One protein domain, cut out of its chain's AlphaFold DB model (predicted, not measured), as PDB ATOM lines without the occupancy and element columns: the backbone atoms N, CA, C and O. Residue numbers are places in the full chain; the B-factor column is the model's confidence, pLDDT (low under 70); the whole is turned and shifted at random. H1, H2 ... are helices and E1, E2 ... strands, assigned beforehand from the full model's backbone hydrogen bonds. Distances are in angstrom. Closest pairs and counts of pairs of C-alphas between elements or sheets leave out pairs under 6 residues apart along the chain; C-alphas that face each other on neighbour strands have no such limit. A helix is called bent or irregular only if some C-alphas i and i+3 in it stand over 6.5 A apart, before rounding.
ATOM      1  N   ILE A  15     -12.505  24.754  39.619       95.69
ATOM      2  CA  ILE A  15     -11.360  23.845  39.501       95.69
ATOM      3  C   ILE A  15     -10.567  23.772  40.810       95.69
ATOM      4  O   ILE A  15     -10.179  22.687  41.232       95.69
ATOM      5  N   MET A  16     -10.324  24.909  41.463       95.62
ATOM      6  CA  MET A  16      -9.614  24.941  42.742       95.62
ATOM      7  C   MET A  16     -10.478  24.368  43.870       95.62
ATOM      8  O   MET A  16      -9.939  23.717  44.761       95.62
ATOM      9  N   GLU A  17     -11.796  24.576  43.814       96.12
ATOM     10  CA  GLU A  17     -12.758  24.010  44.768       96.12
ATOM     11  C   GLU A  17     -12.821  22.478  44.669       96.12
ATOM     12  O   GLU A  17     -12.737  21.801  45.690       96.12
ATOM     13  N   GLU A  18     -12.870  21.929  43.452       96.69
ATOM     14  CA  GLU A  18     -13.053  20.491  43.234       96.69
ATOM     15  C   GLU A  18     -11.746  19.685  43.354       96.69
ATOM     16  O   GLU A  18     -11.729  18.590  43.918       96.69
ATOM     17  N   PHE A  19     -10.623  20.212  42.848       97.00
ATOM     18  CA  PHE A  19      -9.327  19.522  42.924       97.00
ATOM     19  C   PHE A  19      -8.528  19.866  44.187       97.00
ATOM     20  O   PHE A  19      -7.612  19.127  44.554       97.00
ATOM     21  N   GLY A  20      -8.810  20.994  44.844       97.38
ATOM     22  CA  GLY A  20      -8.038  21.494  45.988       97.38
ATOM     23  C   GLY A  20      -6.633  22.010  45.638       97.38
ATOM     24  O   GLY A  20      -5.895  22.439  46.523       97.38
ATOM     25  N   HIS A  21      -6.233  21.963  44.365       96.88
ATOM     26  CA  HIS A  21      -4.943  22.445  43.878       96.88
ATOM     27  C   HIS A  21      -5.032  22.868  42.408       96.88
ATOM     28  O   HIS A  21      -5.947  22.478  41.683       96.88
ATOM     29  N   LYS A  22      -4.063  23.675  41.959       96.94
ATOM     30  CA  LYS A  22      -3.945  24.055  40.549       96.94
ATOM     31  C   LYS A  22      -3.529  22.829  39.731       96.94
ATOM     32  O   LYS A  22      -2.551  22.160  40.069       96.94
ATOM     33  N   LEU A  23      -4.266  22.555  38.662       97.88
ATOM     34  CA  LEU A  23      -3.960  21.470  37.736       97.88
ATOM     35  C   LEU A  23      -2.720  21.778  36.891       97.88
ATOM     36  O   LEU A  23      -2.311  22.931  36.737       97.88
ATOM     37  N   ALA A  24      -2.129  20.725  36.325       98.06
ATOM     38  CA  ALA A  24      -0.985  20.856  35.436       98.06
ATOM     39  C   ALA A  24      -1.380  21.509  34.098       98.06
ATOM     40  O   ALA A  24      -2.511  21.383  33.624       98.06
ATOM     41  N   GLU A  25      -0.426  22.208  33.488       97.88
ATOM     42  CA  GLU A  25      -0.601  22.871  32.192       97.88
ATOM     43  C   GLU A  25      -0.368  21.890  31.029       97.88
ATOM     44  O   GLU A  25       0.339  20.896  31.205       97.88
ATOM     45  N   PRO A  26      -0.868  22.159  29.806       97.75
ATOM     46  CA  PRO A  26      -0.727  21.240  28.670       97.75
ATOM     47  C   PRO A  26       0.721  20.887  28.304       97.75
ATOM     48  O   PRO A  26       0.988  19.809  27.776       97.75
ATOM     49  N   VAL A  27       1.675  21.769  28.617       97.50
ATOM     50  CA  VAL A  27       3.113  21.520  28.421       97.50
ATOM     51  C   VAL A  27       3.604  20.340  29.271       97.50
ATOM     52  O   VAL A  27       4.526  19.633  28.868       97.50
ATOM     53  N   TRP A  28       2.957  20.077  30.410       97.94
ATOM     54  CA  TRP A  28       3.313  18.993  31.320       97.94
ATOM     55  C   TRP A  28       3.211  17.614  30.657       97.94
ATOM     56  O   TRP A  28       4.111  16.798  30.854       97.94
ATOM     57  N   LEU A  29       2.190  17.376  29.820       97.69
ATOM     58  CA  LEU A  29       2.003  16.097  29.116       97.69
ATOM     59  C   LEU A  29       3.177  15.761  28.192       97.69
ATOM     60  O   LEU A  29       3.527  14.600  28.031       97.69
ATOM     61  N   ARG A  30       3.808  16.773  27.587       96.44
ATOM     62  CA  ARG A  30       4.961  16.569  26.692       96.44
ATOM     63  C   ARG A  30       6.260  16.327  27.451       96.44
ATOM     64  O   ARG A  30       7.188  15.746  26.901       96.44
ATOM     65  N   ALA A  31       6.347  16.821  28.683       97.62
ATOM     66  CA  ALA A  31       7.548  16.733  29.506       97.62
ATOM     67  C   ALA A  31       7.597  15.468  30.375       97.62
ATOM     68  O   ALA A  31       8.663  15.123  30.878       97.62
ATOM     69  N   ASN A  32       6.463  14.793  30.574       98.19
ATOM     70  CA  ASN A  32       6.348  13.653  31.477       98.19
ATOM     71  C   ASN A  32       5.756  12.464  30.732       98.19
ATOM     72  O   ASN A  32       4.705  12.585  30.114       98.19
ATOM     73  N   THR A  33       6.399  11.309  30.830       97.94
ATOM     74  CA  THR A  33       5.821  10.030  30.409       97.94
ATOM     75  C   THR A  33       5.015   9.441  31.562       97.94
ATOM     76  O   THR A  33       5.358   9.655  32.731       97.94
ATOM     77  N   GLY A  34       3.951   8.701  31.259       97.44
ATOM     78  CA  GLY A  34       3.227   7.954  32.286       97.44
ATOM     79  C   GLY A  34       4.077   6.825  32.867       97.44
ATOM     80  O   GLY A  34       5.074   6.397  32.281       97.44
ATOM     81  N   LYS A  35       3.716   6.385  34.073       97.69
ATOM     82  CA  LYS A  35       4.409   5.307  34.796       97.69
ATOM     83  C   LYS A  35       3.787   3.940  34.554       97.69
ATOM     84  O   LYS A  35       4.475   2.935  34.698       97.69
ATOM     85  N   GLN A  36       2.492   3.911  34.270       97.12
ATOM     86  CA  GLN A  36       1.707   2.695  34.104       97.12
ATOM     87  C   GLN A  36       0.608   2.930  33.072       97.12
ATOM     88  O   GLN A  36       0.053   4.032  33.007       97.12
ATOM     89  N   ASP A  37       0.294   1.898  32.290       97.31
ATOM     90  CA  ASP A  37      -0.858   1.921  31.392       97.31
ATOM     91  C   ASP A  37      -2.128   2.236  32.188       97.31
ATOM     92  O   ASP A  37      -2.339   1.733  33.298       97.31
ATOM     93  N   GLY A  38      -2.944   3.141  31.664       96.56
ATOM     94  CA  GLY A  38      -4.141   3.592  32.354       96.56
ATOM     95  C   GLY A  38      -3.929   4.715  33.379       96.56
ATOM     96  O   GLY A  38      -4.895   5.102  34.043       96.56
ATOM     97  N   GLU A  39      -2.711   5.255  33.552       97.69
ATOM     98  CA  GLU A  39      -2.488   6.403  34.446       97.69
ATOM     99  C   GLU A  39      -3.334   7.600  33.992       97.69
ATOM    100  O   GLU A  39      -3.216   8.053  32.860       97.69
ATOM    101  N   LEU A  40      -4.178   8.127  34.883       98.00
ATOM    102  CA  LEU A  40      -5.073   9.245  34.593       98.00
ATOM    103  C   LEU A  40      -4.463  10.573  35.054       98.00
ATOM    104  O   LEU A  40      -4.054  10.715  36.210       98.00
ATOM    105  N   ARG A  41      -4.476  11.581  34.180       98.19
ATOM    106  CA  ARG A  41      -4.067  12.956  34.492       98.19
ATOM    107  C   ARG A  41      -5.084  13.970  33.992       98.19
ATOM    108  O   ARG A  41      -5.635  13.841  32.903       98.19
ATOM    109  N   PHE A  42      -5.296  15.005  34.799       98.44
ATOM    110  CA  PHE A  42      -6.140  16.145  34.458       98.44
ATOM    111  C   PHE A  42      -5.265  17.351  34.137       98.44
ATOM    112  O   PHE A  42      -4.339  17.670  34.887       98.44
ATOM    113  N   ILE A  43      -5.579  18.019  33.034       98.44
ATOM    114  CA  ILE A  43      -4.843  19.168  32.519       98.44
ATOM    115  C   ILE A  43      -5.795  20.347  32.397       98.44
ATOM    116  O   ILE A  43      -6.869  20.226  31.811       98.44
ATOM    117  N   GLN A  44      -5.393  21.499  32.928       98.12
ATOM    118  CA  GLN A  44      -6.150  22.738  32.796       98.12
ATOM    119  C   GLN A  44      -5.617  23.556  31.624       98.12
ATOM    120  O   GLN A  44      -4.440  23.911  31.567       98.12
ATOM    121  N   HIS A  45      -6.505  23.888  30.694       97.62
ATOM    122  CA  HIS A  45      -6.209  24.755  29.563       97.62
ATOM    123  C   HIS A  45      -6.295  26.241  29.958       97.62
ATOM    124  O   HIS A  45      -6.989  26.595  30.916       97.62
ATOM    125  N   PRO A  46      -5.647  27.153  29.203       96.44
ATOM    126  CA  PRO A  46      -5.707  28.597  29.466       96.44
ATOM    127  C   PRO A  46      -7.127  29.184  29.463       96.44
ATOM    128  O   PRO A  46      -7.396  30.166  30.148       96.44
ATOM    129  N   ASN A  47      -8.055  28.565  28.728       96.12
ATOM    130  CA  ASN A  47      -9.473  28.932  28.696       96.12
ATOM    131  C   ASN A  47     -10.278  28.405  29.905       96.12
ATOM    132  O   ASN A  47     -11.497  28.549  29.932       96.12
ATOM    133  N   ARG A  48      -9.601  27.823  30.907       96.31
ATOM    134  CA  ARG A  48     -10.171  27.141  32.080       96.31
ATOM    135  C   ARG A  48     -10.921  25.844  31.768       96.31
ATOM    136  O   ARG A  48     -11.579  25.328  32.662       96.31
ATOM    137  N   ASP A  49     -10.825  25.297  30.563       97.75
ATOM    138  CA  ASP A  49     -11.338  23.952  30.302       97.75
ATOM    139  C   ASP A  49     -10.406  22.902  30.916       97.75
ATOM    140  O   ASP A  49      -9.202  23.131  31.073       97.75
ATOM    141  N   VAL A  50     -10.958  21.742  31.268       98.38
ATOM    142  CA  VAL A  50     -10.198  20.640  31.866       98.38
ATOM    143  C   VAL A  50     -10.236  19.448  30.926       98.38
ATOM    144  O   VAL A  50     -11.310  18.959  30.592       98.38
ATOM    145  N   THR A  51      -9.078  18.952  30.506       98.50
ATOM    146  CA  THR A  51      -8.982  17.698  29.754       98.50
ATOM    147  C   THR A  51      -8.515  16.566  30.648       98.50
ATOM    148  O   THR A  51      -7.652  16.744  31.509       98.50
ATOM    149  N   ALA A  52      -9.100  15.391  30.445       98.50
ATOM    150  CA  ALA A  52      -8.675  14.149  31.067       98.50
ATOM    151  C   ALA A  52      -7.879  13.344  30.038       98.50
ATOM    152  O   ALA A  52      -8.346  13.126  28.916       98.50
ATOM    153  N   HIS A  53      -6.683  12.915  30.428       98.44
ATOM    154  CA  HIS A  53      -5.760  12.134  29.609       98.44
ATOM    155  C   HIS A  53      -5.412  10.843  30.324       98.44
ATOM    156  O   HIS A  53      -5.192  10.846  31.536       98.44
ATOM    157  N   ILE A  54      -5.340   9.760  29.566       98.06
ATOM    158  CA  ILE A  54      -4.893   8.459  30.040       98.06
ATOM    159  C   ILE A  54      -3.560   8.124  29.373       98.06
ATOM    160  O   ILE A  54      -3.377   8.393  28.188       98.06
ATOM    161  N   TRP A  55      -2.609   7.581  30.123       98.00
ATOM    162  CA  TRP A  55      -1.378   7.065  29.537       98.00
ATOM    163  C   TRP A  55      -1.661   5.739  28.835       98.00
ATOM    164  O   TRP A  55      -2.200   4.831  29.468       98.00
ATOM    165  N   SER A  56      -1.291   5.641  27.557       96.94
ATOM    166  CA  SER A  56      -1.254   4.378  26.825       96.94
ATOM    167  C   SER A  56       0.189   3.897  26.743       96.94
ATOM    168  O   SER A  56       1.025   4.552  26.120       96.94
ATOM    169  N   ASP A  57       0.487   2.751  27.352       96.31
ATOM    170  CA  ASP A  57       1.815   2.133  27.260       96.31
ATOM    171  C   ASP A  57       2.065   1.551  25.859       96.31
ATOM    172  O   ASP A  57       3.185   1.583  25.356       96.31
ATOM    173  N   GLU A  58       0.999   1.115  25.177       95.31
ATOM    174  CA  GLU A  58       1.068   0.613  23.799       95.31
ATOM    175  C   GLU A  58       1.495   1.693  22.797       95.31
ATOM    176  O   GLU A  58       2.292   1.428  21.896       95.31
ATOM    177  N   GLN A  59       0.954   2.906  22.940       95.94
ATOM    178  CA  GLN A  59       1.252   4.039  22.054       95.94
ATOM    179  C   GLN A  59       2.379   4.931  22.593       95.94
ATOM    180  O   GLN A  59       2.886   5.787  21.870       95.94
ATOM    181  N   PHE A  60       2.781   4.720  23.850       96.50
ATOM    182  CA  PHE A  60       3.744   5.542  24.578       96.50
ATOM    183  C   PHE A  60       3.381   7.039  24.562       96.50
ATOM    184  O   PHE A  60       4.243   7.917  24.453       96.50
ATOM    185  N   GLU A  61       2.082   7.336  24.648       97.50
ATOM    186  CA  GLU A  61       1.549   8.694  24.589       97.50
ATOM    187  C   GLU A  61       0.387   8.916  25.565       97.50
ATOM    188  O   GLU A  61      -0.282   7.988  26.028       97.50
ATOM    189  N   TRP A  62       0.149  10.188  25.889       98.06
ATOM    190  CA  TRP A  62      -1.046  10.605  26.616       98.06
ATOM    191  C   TRP A  62      -2.213  10.724  25.640       98.06
ATOM    192  O   TRP A  62      -2.222  11.602  24.778       98.06
ATOM    193  N   VAL A  63      -3.213   9.865  25.809       97.69
ATOM    194  CA  VAL A  63      -4.424   9.838  24.990       97.69
ATOM    195  C   VAL A  63      -5.523  10.622  25.696       97.69
ATOM    196  O   VAL A  63      -5.894  10.328  26.834       97.69
ATOM    197  N   GLN A  64      -6.078  11.624  25.020       97.94
ATOM    198  CA  GLN A  64      -7.187  12.401  25.562       97.94
ATOM    199  C   GLN A  64      -8.470  11.562  25.583       97.94
ATOM    200  O   GLN A  64      -8.970  11.150  24.538       97.94
ATOM    201  N   ILE A  65      -9.045  11.365  26.770       97.94
ATOM    202  CA  ILE A  65     -10.287  10.598  26.952       97.94
ATOM    203  C   ILE A  65     -11.519  11.492  27.088       97.94
ATOM    204  O   ILE A  65     -12.632  11.065  26.782       97.94
ATOM    205  N   GLY A  66     -11.343  12.743  27.521       97.81
ATOM    206  CA  GLY A  66     -12.457  13.656  27.746       97.81
ATOM    207  C   GLY A  66     -12.048  15.118  27.863       97.81
ATOM    208  O   GLY A  66     -10.896  15.442  28.156       97.81
ATOM    209  N   LEU A  67     -13.017  16.001  27.638       97.94
ATOM    210  CA  LEU A  67     -12.916  17.449  27.793       97.94
ATOM    211  C   LEU A  67     -14.131  17.947  28.579       97.94
ATOM    212  O   LEU A  67     -15.266  17.710  28.181       97.94
ATOM    213  N   TYR A  68     -13.897  18.675  29.661       98.19
ATOM    214  CA  TYR A  68     -14.906  19.477  30.337       98.19
ATOM    215  C   TYR A  68     -14.743  20.938  29.939       98.19
ATOM    216  O   TYR A  68     -13.737  21.574  30.271       98.19
ATOM    217  N   SER A  69     -15.747  21.476  29.248       97.44
ATOM    218  CA  SER A  69     -15.801  22.898  28.942       97.44
ATOM    219  C   SER A  69     -16.362  23.662  30.134       97.44
ATOM    220  O   SER A  69     -17.548  23.556  30.451       97.44
ATOM    221  N   ASN A  70     -15.530  24.486  30.767       95.38
ATOM    222  CA  ASN A  70     -15.943  25.273  31.923       95.38
ATOM    223  C   ASN A  70     -16.921  26.391  31.529       95.38
ATOM    224  O   ASN A  70     -17.821  26.729  32.297       95.38
ATOM    225  N   ALA A  71     -16.775  26.937  30.317       94.81
ATOM    226  CA  ALA A  71     -17.680  27.954  29.786       94.81
ATOM    227  C   ALA A  71     -19.074  27.387  29.476       94.81
ATOM    228  O   ALA A  71     -20.077  28.043  29.746       94.81
ATOM    229  N   ARG A  72     -19.141  26.169  28.917       95.69
ATOM    230  CA  ARG A  72     -20.407  25.532  28.513       95.69
ATOM    231  C   ARG A  72     -21.015  24.630  29.584       95.69
ATOM    232  O   ARG A  72     -22.166  24.239  29.433       95.69
ATOM    233  N   LYS A  73     -20.254  24.294  30.632       96.19
ATOM    234  CA  LYS A  73     -20.613  23.278  31.635       96.19
ATOM    235  C   LYS A  73     -21.000  21.968  30.952       96.19
ATOM    236  O   LYS A  73     -22.083  21.433  31.150       96.19
ATOM    237  N   PHE A  74     -20.145  21.487  30.055       96.12
ATOM    238  CA  PHE A  74     -20.453  20.322  29.228       96.12
ATOM    239  C   PHE A  74     -19.249  19.394  29.101       96.12
ATOM    240  O   PHE A  74     -18.107  19.855  29.098       96.12
ATOM    241  N   VAL A  75     -19.529  18.093  29.019       97.12
ATOM    242  CA  VAL A  75     -18.534  17.024  28.912       97.12
ATOM    243  C   VAL A  75     -18.549  16.462  27.493       97.12
ATOM    244  O   VAL A  75     -19.588  16.032  27.001       97.12
ATOM    245  N   GLU A  76     -17.381  16.439  26.862       96.75
ATOM    246  CA  GLU A  76     -17.128  15.916  25.520       96.75
ATOM    247  C   GLU A  76     -16.067  14.802  25.562       96.75
ATOM    248  O   GLU A  76     -15.290  14.695  26.514       96.75
ATOM    249  N   GLY A  77     -16.002  13.987  24.504       96.00
ATOM    250  CA  GLY A  77     -14.969  12.962  24.304       96.00
ATOM    251  C   GLY A  77     -15.453  11.522  24.489       96.00
ATOM    252  O   GLY A  77     -16.649  11.237  24.465       96.00
ATOM    253  N   LEU A  78     -14.504  10.597  24.656       96.12
ATOM    254  CA  LEU A  78     -14.762   9.155  24.768       96.12
ATOM    255  C   LEU A  78     -15.566   8.810  26.027       96.12
ATOM    256  O   LEU A  78     -16.442   7.945  25.985       96.12
ATOM    257  N   ILE A  79     -15.336   9.539  27.119       96.56
ATOM    258  CA  ILE A  79     -16.110   9.396  28.359       96.56
ATOM    259  C   ILE A  79     -17.563   9.884  28.235       96.56
ATOM    260  O   ILE A  79     -18.355   9.623  29.127       96.56
ATOM    261  N   ALA A  80     -17.926  10.601  27.166       95.69
ATOM    262  CA  ALA A  80     -19.297  11.061  26.928       95.69
ATOM    263  C   ALA A  80     -20.102  10.088  26.046       95.69
ATOM    264  O   ALA A  80     -21.227  10.390  25.646       95.69
ATOM    265  N   THR A  81     -19.521   8.938  25.685       95.19
ATOM    266  CA  THR A  81     -20.187   7.946  24.834       95.19
ATOM    267  C   THR A  81     -21.251   7.174  25.610       95.19
ATOM    268  O   THR A  81     -21.042   6.775  26.756       95.19
ATOM    269  N   ASP A  82     -22.389   6.898  24.964       94.62
ATOM    270  CA  ASP A  82     -23.511   6.208  25.616       94.62
ATOM    271  C   ASP A  82     -23.116   4.804  26.117       94.62
ATOM    272  O   ASP A  82     -23.546   4.391  27.190       94.62
ATOM    273  N   LYS A  83     -22.203   4.114  25.412       95.00
ATOM    274  CA  LYS A  83     -21.641   2.816  25.840       95.00
ATOM    275  C   LYS A  83     -20.915   2.907  27.182       95.00
ATOM    276  O   LYS A  83     -21.024   2.008  28.012       95.00
ATOM    277  N   PHE A  84     -20.161   3.985  27.393       95.81
ATOM    278  CA  PHE A  84     -19.472   4.205  28.656       95.81
ATOM    279  C   PHE A  84     -20.464   4.548  29.772       95.81
ATOM    280  O   PHE A  84     -20.363   4.021  30.875       95.81
ATOM    281  N   HIS A  85     -21.467   5.375  29.479       95.25
ATOM    282  CA  HIS A  85     -22.515   5.714  30.443       95.25
ATOM    283  C   HIS A  85     -23.325   4.488  30.890       95.25
ATOM    284  O   HIS A  85     -23.631   4.360  32.076       95.25
ATOM    285  N   GLU A  86     -23.630   3.577  29.960       95.19
ATOM    286  CA  GLU A  86     -24.281   2.298  30.249       95.19
ATOM    287  C   GLU A  86     -23.414   1.429  31.169       95.19
ATOM    288  O   GLU A  86     -23.909   0.918  32.171       95.19
ATOM    289  N   PHE A  87     -22.106   1.348  30.901       95.62
ATOM    290  CA  PHE A  87     -21.165   0.603  31.741       95.62
ATOM    291  C   PHE A  87     -21.068   1.148  33.173       95.62
ATOM    292  O   PHE A  87     -21.030   0.373  34.127       95.62
ATOM    293  N   VAL A  88     -21.035   2.472  33.344       95.69
ATOM    294  CA  VAL A  88     -20.962   3.096  34.680       95.69
ATOM    295  C   VAL A  88     -22.329   3.080  35.387       95.69
ATOM    296  O   VAL A  88     -22.408   3.301  36.594       95.69
ATOM    297  N   GLY A  89     -23.424   2.797  34.672       94.75
ATOM    298  CA  GLY A  89     -24.782   2.828  35.225       94.75
ATOM    299  C   GLY A  89     -25.272   4.244  35.555       94.75
ATOM    300  O   GLY A  89     -26.205   4.423  36.340       94.75
ATOM    301  N   MET A  90     -24.655   5.274  34.969       90.44
ATOM    302  CA  MET A  90     -25.006   6.674  35.212       90.44
ATOM    303  C   MET A  90     -26.012   7.166  34.171       90.44
ATOM    304  O   MET A  90     -25.663   7.577  33.068       90.44
ATOM    305  N   SER A  91     -27.291   7.172  34.551       79.88
ATOM    306  CA  SER A  91     -28.404   7.551  33.664       79.88
ATOM    307  C   SER A  91     -28.497   9.059  33.369       79.88
ATOM    308  O   SER A  91     -29.138   9.455  32.395       79.88
ATOM    309  N   ARG A  92     -27.876   9.929  34.179       78.00
ATOM    310  CA  ARG A  92     -28.025  11.388  34.049       78.00
ATOM    311  C   ARG A  92     -26.730  12.061  33.619       78.00
ATOM    312  O   ARG A  92     -25.713  11.930  34.290       78.00
ATOM    313  N   ARG A  93     -26.824  12.861  32.553       80.50
ATOM    314  CA  ARG A  93     -25.793  13.815  32.128       80.50
ATOM    315  C   ARG A  93     -25.778  14.984  33.112       80.50
ATOM    316  O   ARG A  93     -26.470  15.979  32.906       80.50
ATOM    317  N   ALA A  94     -25.061  14.836  34.220       88.31
ATOM    318  CA  ALA A  94     -24.759  15.983  35.058       88.31
ATOM    319  C   ALA A  94     -23.706  16.850  34.351       88.31
ATOM    320  O   ALA A  94     -22.794  16.358  33.695       88.31
ATOM    321  N   THR A  95     -23.852  18.163  34.460       91.69
ATOM    322  CA  THR A  95     -23.010  19.165  33.788       91.69
ATOM    323  C   THR A  95     -21.904  19.708  34.695       91.69
ATOM    324  O   THR A  95     -21.354  20.776  34.447       91.69
ATOM    325  N   SER A  96     -21.595  18.995  35.779       96.12
ATOM    326  CA  SER A  96     -20.655  19.429  36.815       96.12
ATOM    327  C   SER A  96     -19.240  18.906  36.558       96.12
ATOM    328  O   SER A  96     -19.066  17.784  36.074       96.12
ATOM    329  N   LEU A  97     -18.227  19.681  36.959       96.81
ATOM    330  CA  LEU A  97     -16.835  19.230  36.970       96.81
ATOM    331  C   LEU A  97     -16.632  17.985  37.853       96.81
ATOM    332  O   LEU A  97     -15.889  17.083  37.471       96.81
ATOM    333  N   ALA A  98     -17.336  17.887  38.985       96.81
ATOM    334  CA  ALA A  98     -17.302  16.719  39.870       96.81
ATOM    335  C   ALA A  98     -17.705  15.436  39.126       96.81
ATOM    336  O   ALA A  98     -17.028  14.408  39.192       96.81
ATOM    337  N   TYR A  99     -18.777  15.534  38.335       96.38
ATOM    338  CA  TYR A  99     -19.273  14.438  37.508       96.38
ATOM    339  C   TYR A  99     -18.267  14.045  36.419       96.38
ATOM    340  O   TYR A  99     -18.010  12.863  36.208       96.38
ATOM    341  N   PHE A 100     -17.629  15.026  35.772       97.44
ATOM    342  CA  PHE A 100     -16.550  14.768  34.815       97.44
ATOM    343  C   PHE A 100     -15.371  14.006  35.443       97.44
ATOM    344  O   PHE A 100     -14.830  13.083  34.826       97.44
ATOM    345  N   ILE A 101     -14.978  14.363  36.668       97.56
ATOM    346  CA  ILE A 101     -13.903  13.683  37.404       97.56
ATOM    347  C   ILE A 101     -14.300  12.239  37.724       97.56
ATOM    348  O   ILE A 101     -13.481  11.333  37.561       97.56
ATOM    349  N   GLU A 102     -15.538  12.014  38.168       97.00
ATOM    350  CA  GLU A 102     -16.059  10.680  38.476       97.00
ATOM    351  C   GLU A 102     -16.087   9.781  37.231       97.00
ATOM    352  O   GLU A 102     -15.533   8.679  37.261       97.00
ATOM    353  N   LEU A 103     -16.609  10.291  36.109       97.06
ATOM    354  CA  LEU A 103     -16.580   9.597  34.819       97.06
ATOM    355  C   LEU A 103     -15.146   9.265  34.389       97.06
ATOM    356  O   LEU A 103     -14.839   8.125  34.047       97.06
ATOM    357  N   SER A 104     -14.237  10.237  34.467       97.50
ATOM    358  CA  SER A 104     -12.838  10.043  34.064       97.50
ATOM    359  C   SER A 104     -12.134   8.975  34.910       97.50
ATOM    360  O   SER A 104     -11.347   8.195  34.379       97.50
ATOM    361  N   LYS A 105     -12.443   8.880  36.212       97.56
ATOM    362  CA  LYS A 105     -11.915   7.835  37.111       97.56
ATOM    363  C   LYS A 105     -12.448   6.435  36.789       97.56
ATOM    364  O   LYS A 105     -11.754   5.454  37.053       97.56
ATOM    365  N   GLY A 106     -13.657   6.325  36.238       96.88
ATOM    366  CA  GLY A 106     -14.244   5.053  35.803       96.88
ATOM    367  C   GLY A 106     -13.677   4.534  34.478       96.88
ATOM    368  O   GLY A 106     -13.679   3.325  34.237       96.88
ATOM    369  N   TYR A 107     -13.153   5.427  33.635       97.19
ATOM    370  CA  TYR A 107     -12.741   5.099  32.270       97.19
ATOM    371  C   TYR A 107     -11.620   4.052  32.148       97.19
ATOM    372  O   TYR A 107     -11.771   3.153  31.323       97.19
ATOM    373  N   PRO A 108     -10.547   4.054  32.967       96.81
ATOM    374  CA  PRO A 108      -9.517   3.013  32.885       96.81
ATOM    375  C   PRO A 108     -10.074   1.592  33.061       96.81
ATOM    376  O   PRO A 108      -9.624   0.662  32.400       96.81
ATOM    377  N   ARG A 109     -11.103   1.419  33.908       96.75
ATOM    378  CA  ARG A 109     -11.760   0.113  34.105       96.75
ATOM    379  C   ARG A 109     -12.544  -0.313  32.870       96.75
ATOM    380  O   ARG A 109     -12.460  -1.469  32.479       96.75
ATOM    381  N   PHE A 110     -13.265   0.623  32.255       96.38
ATOM    382  CA  PHE A 110     -13.976   0.384  31.001       96.38
ATOM    383  C   PHE A 110     -13.018   0.044  29.857       96.38
ATOM    384  O   PHE A 110     -13.272  -0.888  29.102       96.38
ATOM    385  N   HIS A 111     -11.897   0.763  29.752       94.38
ATOM    386  CA  HIS A 111     -10.878   0.508  28.737       94.38
ATOM    387  C   HIS A 111     -10.250  -0.885  28.898       94.38
ATOM    388  O   HIS A 111     -10.047  -1.584  27.912       94.38
ATOM    389  N   ALA A 112     -10.014  -1.329  30.136       94.31
ATOM    390  CA  ALA A 112      -9.495  -2.666  30.409       94.31
ATOM    391  C   ALA A 112     -10.483  -3.788  30.035       94.31
ATOM    392  O   ALA A 112     -10.063  -4.845  29.568       94.31
ATOM    393  N   THR A 113     -11.792  -3.585  30.224       95.75
ATOM    394  CA  THR A 113     -12.816  -4.585  29.855       95.75
ATOM    395  C   THR A 113     -13.187  -4.540  28.378       95.75
ATOM    396  O   THR A 113     -13.647  -5.536  27.816       95.75
TER     397      THR A 113
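This is residues 15 to 113 of the 636 residues of an uncharacterized protein of Diplodia seriata (UniProt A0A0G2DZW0). What would one see first? A strongly twisted wall of four strands, E1 E2 E3 E4, has the long helix H4 packed over one face, slantwise to the strands. Three short helices complete the picture: H1 by the first residues of H4, H2 beside the strands, and H3 about perpendicular to H4. What are the parts and the size? The printed part has 99 residues, with four named helices and four named strands in the order H1 H2 E1 E2 E3 E4 H3 H4; the sheet, E1 E2 E3 E4, is antiparallel and the class is mixed, helices and strands. The whole is compact, with a radius of gyration of the C-alphas of 13.1 A and spans of 37 by 32 by 20 A.

Where do the first helices stand? H1, residues 15 to 19, only just touches residues 97 to 98 of H4, residues 97 to 113, with 3 pairs of C-alphas within 8 A; the closest, those of Glu 18 and Ala 98, are 6.6 A apart. H2, residues 27 to 31, is on the sheet of E1, residues 40 to 44, E2, residues 50 to 56, E3, residues 61 to 69, and E4, residues 74 to 77, at a height over the sheet of 8.8 A. How do the strands pair? They form a meander, each strand the antiparallel neighbour of the one before, in three hairpins. Within hydrogen-bond range are N 41 and O 53 at 2.8 A for E1 and E2, N 54 and O 63 at 2.8 A for E2 and E3, and N 67 and O 76 at 2.9 A for E3 and E4. How does H4 stand? It is on the sheet in two layers, helix on one face, over E2 and E3 at a height over the sheet of 8.4 A; its closest C-alphas to E2 are those of Ser 104 and Ala 52, 6.6 A apart. On the local plane it runs slantwise to E3 at 31 degrees, only just. H3, residues 82 to 88, touches residues 103 to 110 of H4, closest at the C-alphas of Val 88 and Gly 106, 7.1 A, about perpendicular at 89 degrees. Are the helix backbones complete? In H1, H2 and H3 every O i to N i+4 pair is within hydrogen-bond range; in H4, 11 of 13 are.

Where does the printed part begin and end? C-alpha 15, in H1, is at (-11.360, 23.845, 39.501), and C-alpha 113, in H4, is at (-12.816, -4.585, 29.855). How long are the longer elements? From first to last C-alpha, H4 spans 25.2 A, E3 22.8 A, E2 19.2 A and E1 13.7 A. Which are not straight? E3 bends by 55 degrees at residue 65. H4 has a kink of 31 degrees near residue 106 and is only just irregular, with C-alphas 105 and 108 6.8 A apart.

How far does it reach? The two C-alphas farthest apart, those of Ala 31 and Ser 91, are 37.3 A apart. Is anything missing or uncertain? The printed part has no cut and no long link; the mean pLDDT of the printed part is 96.2, and no printed residue is under 70.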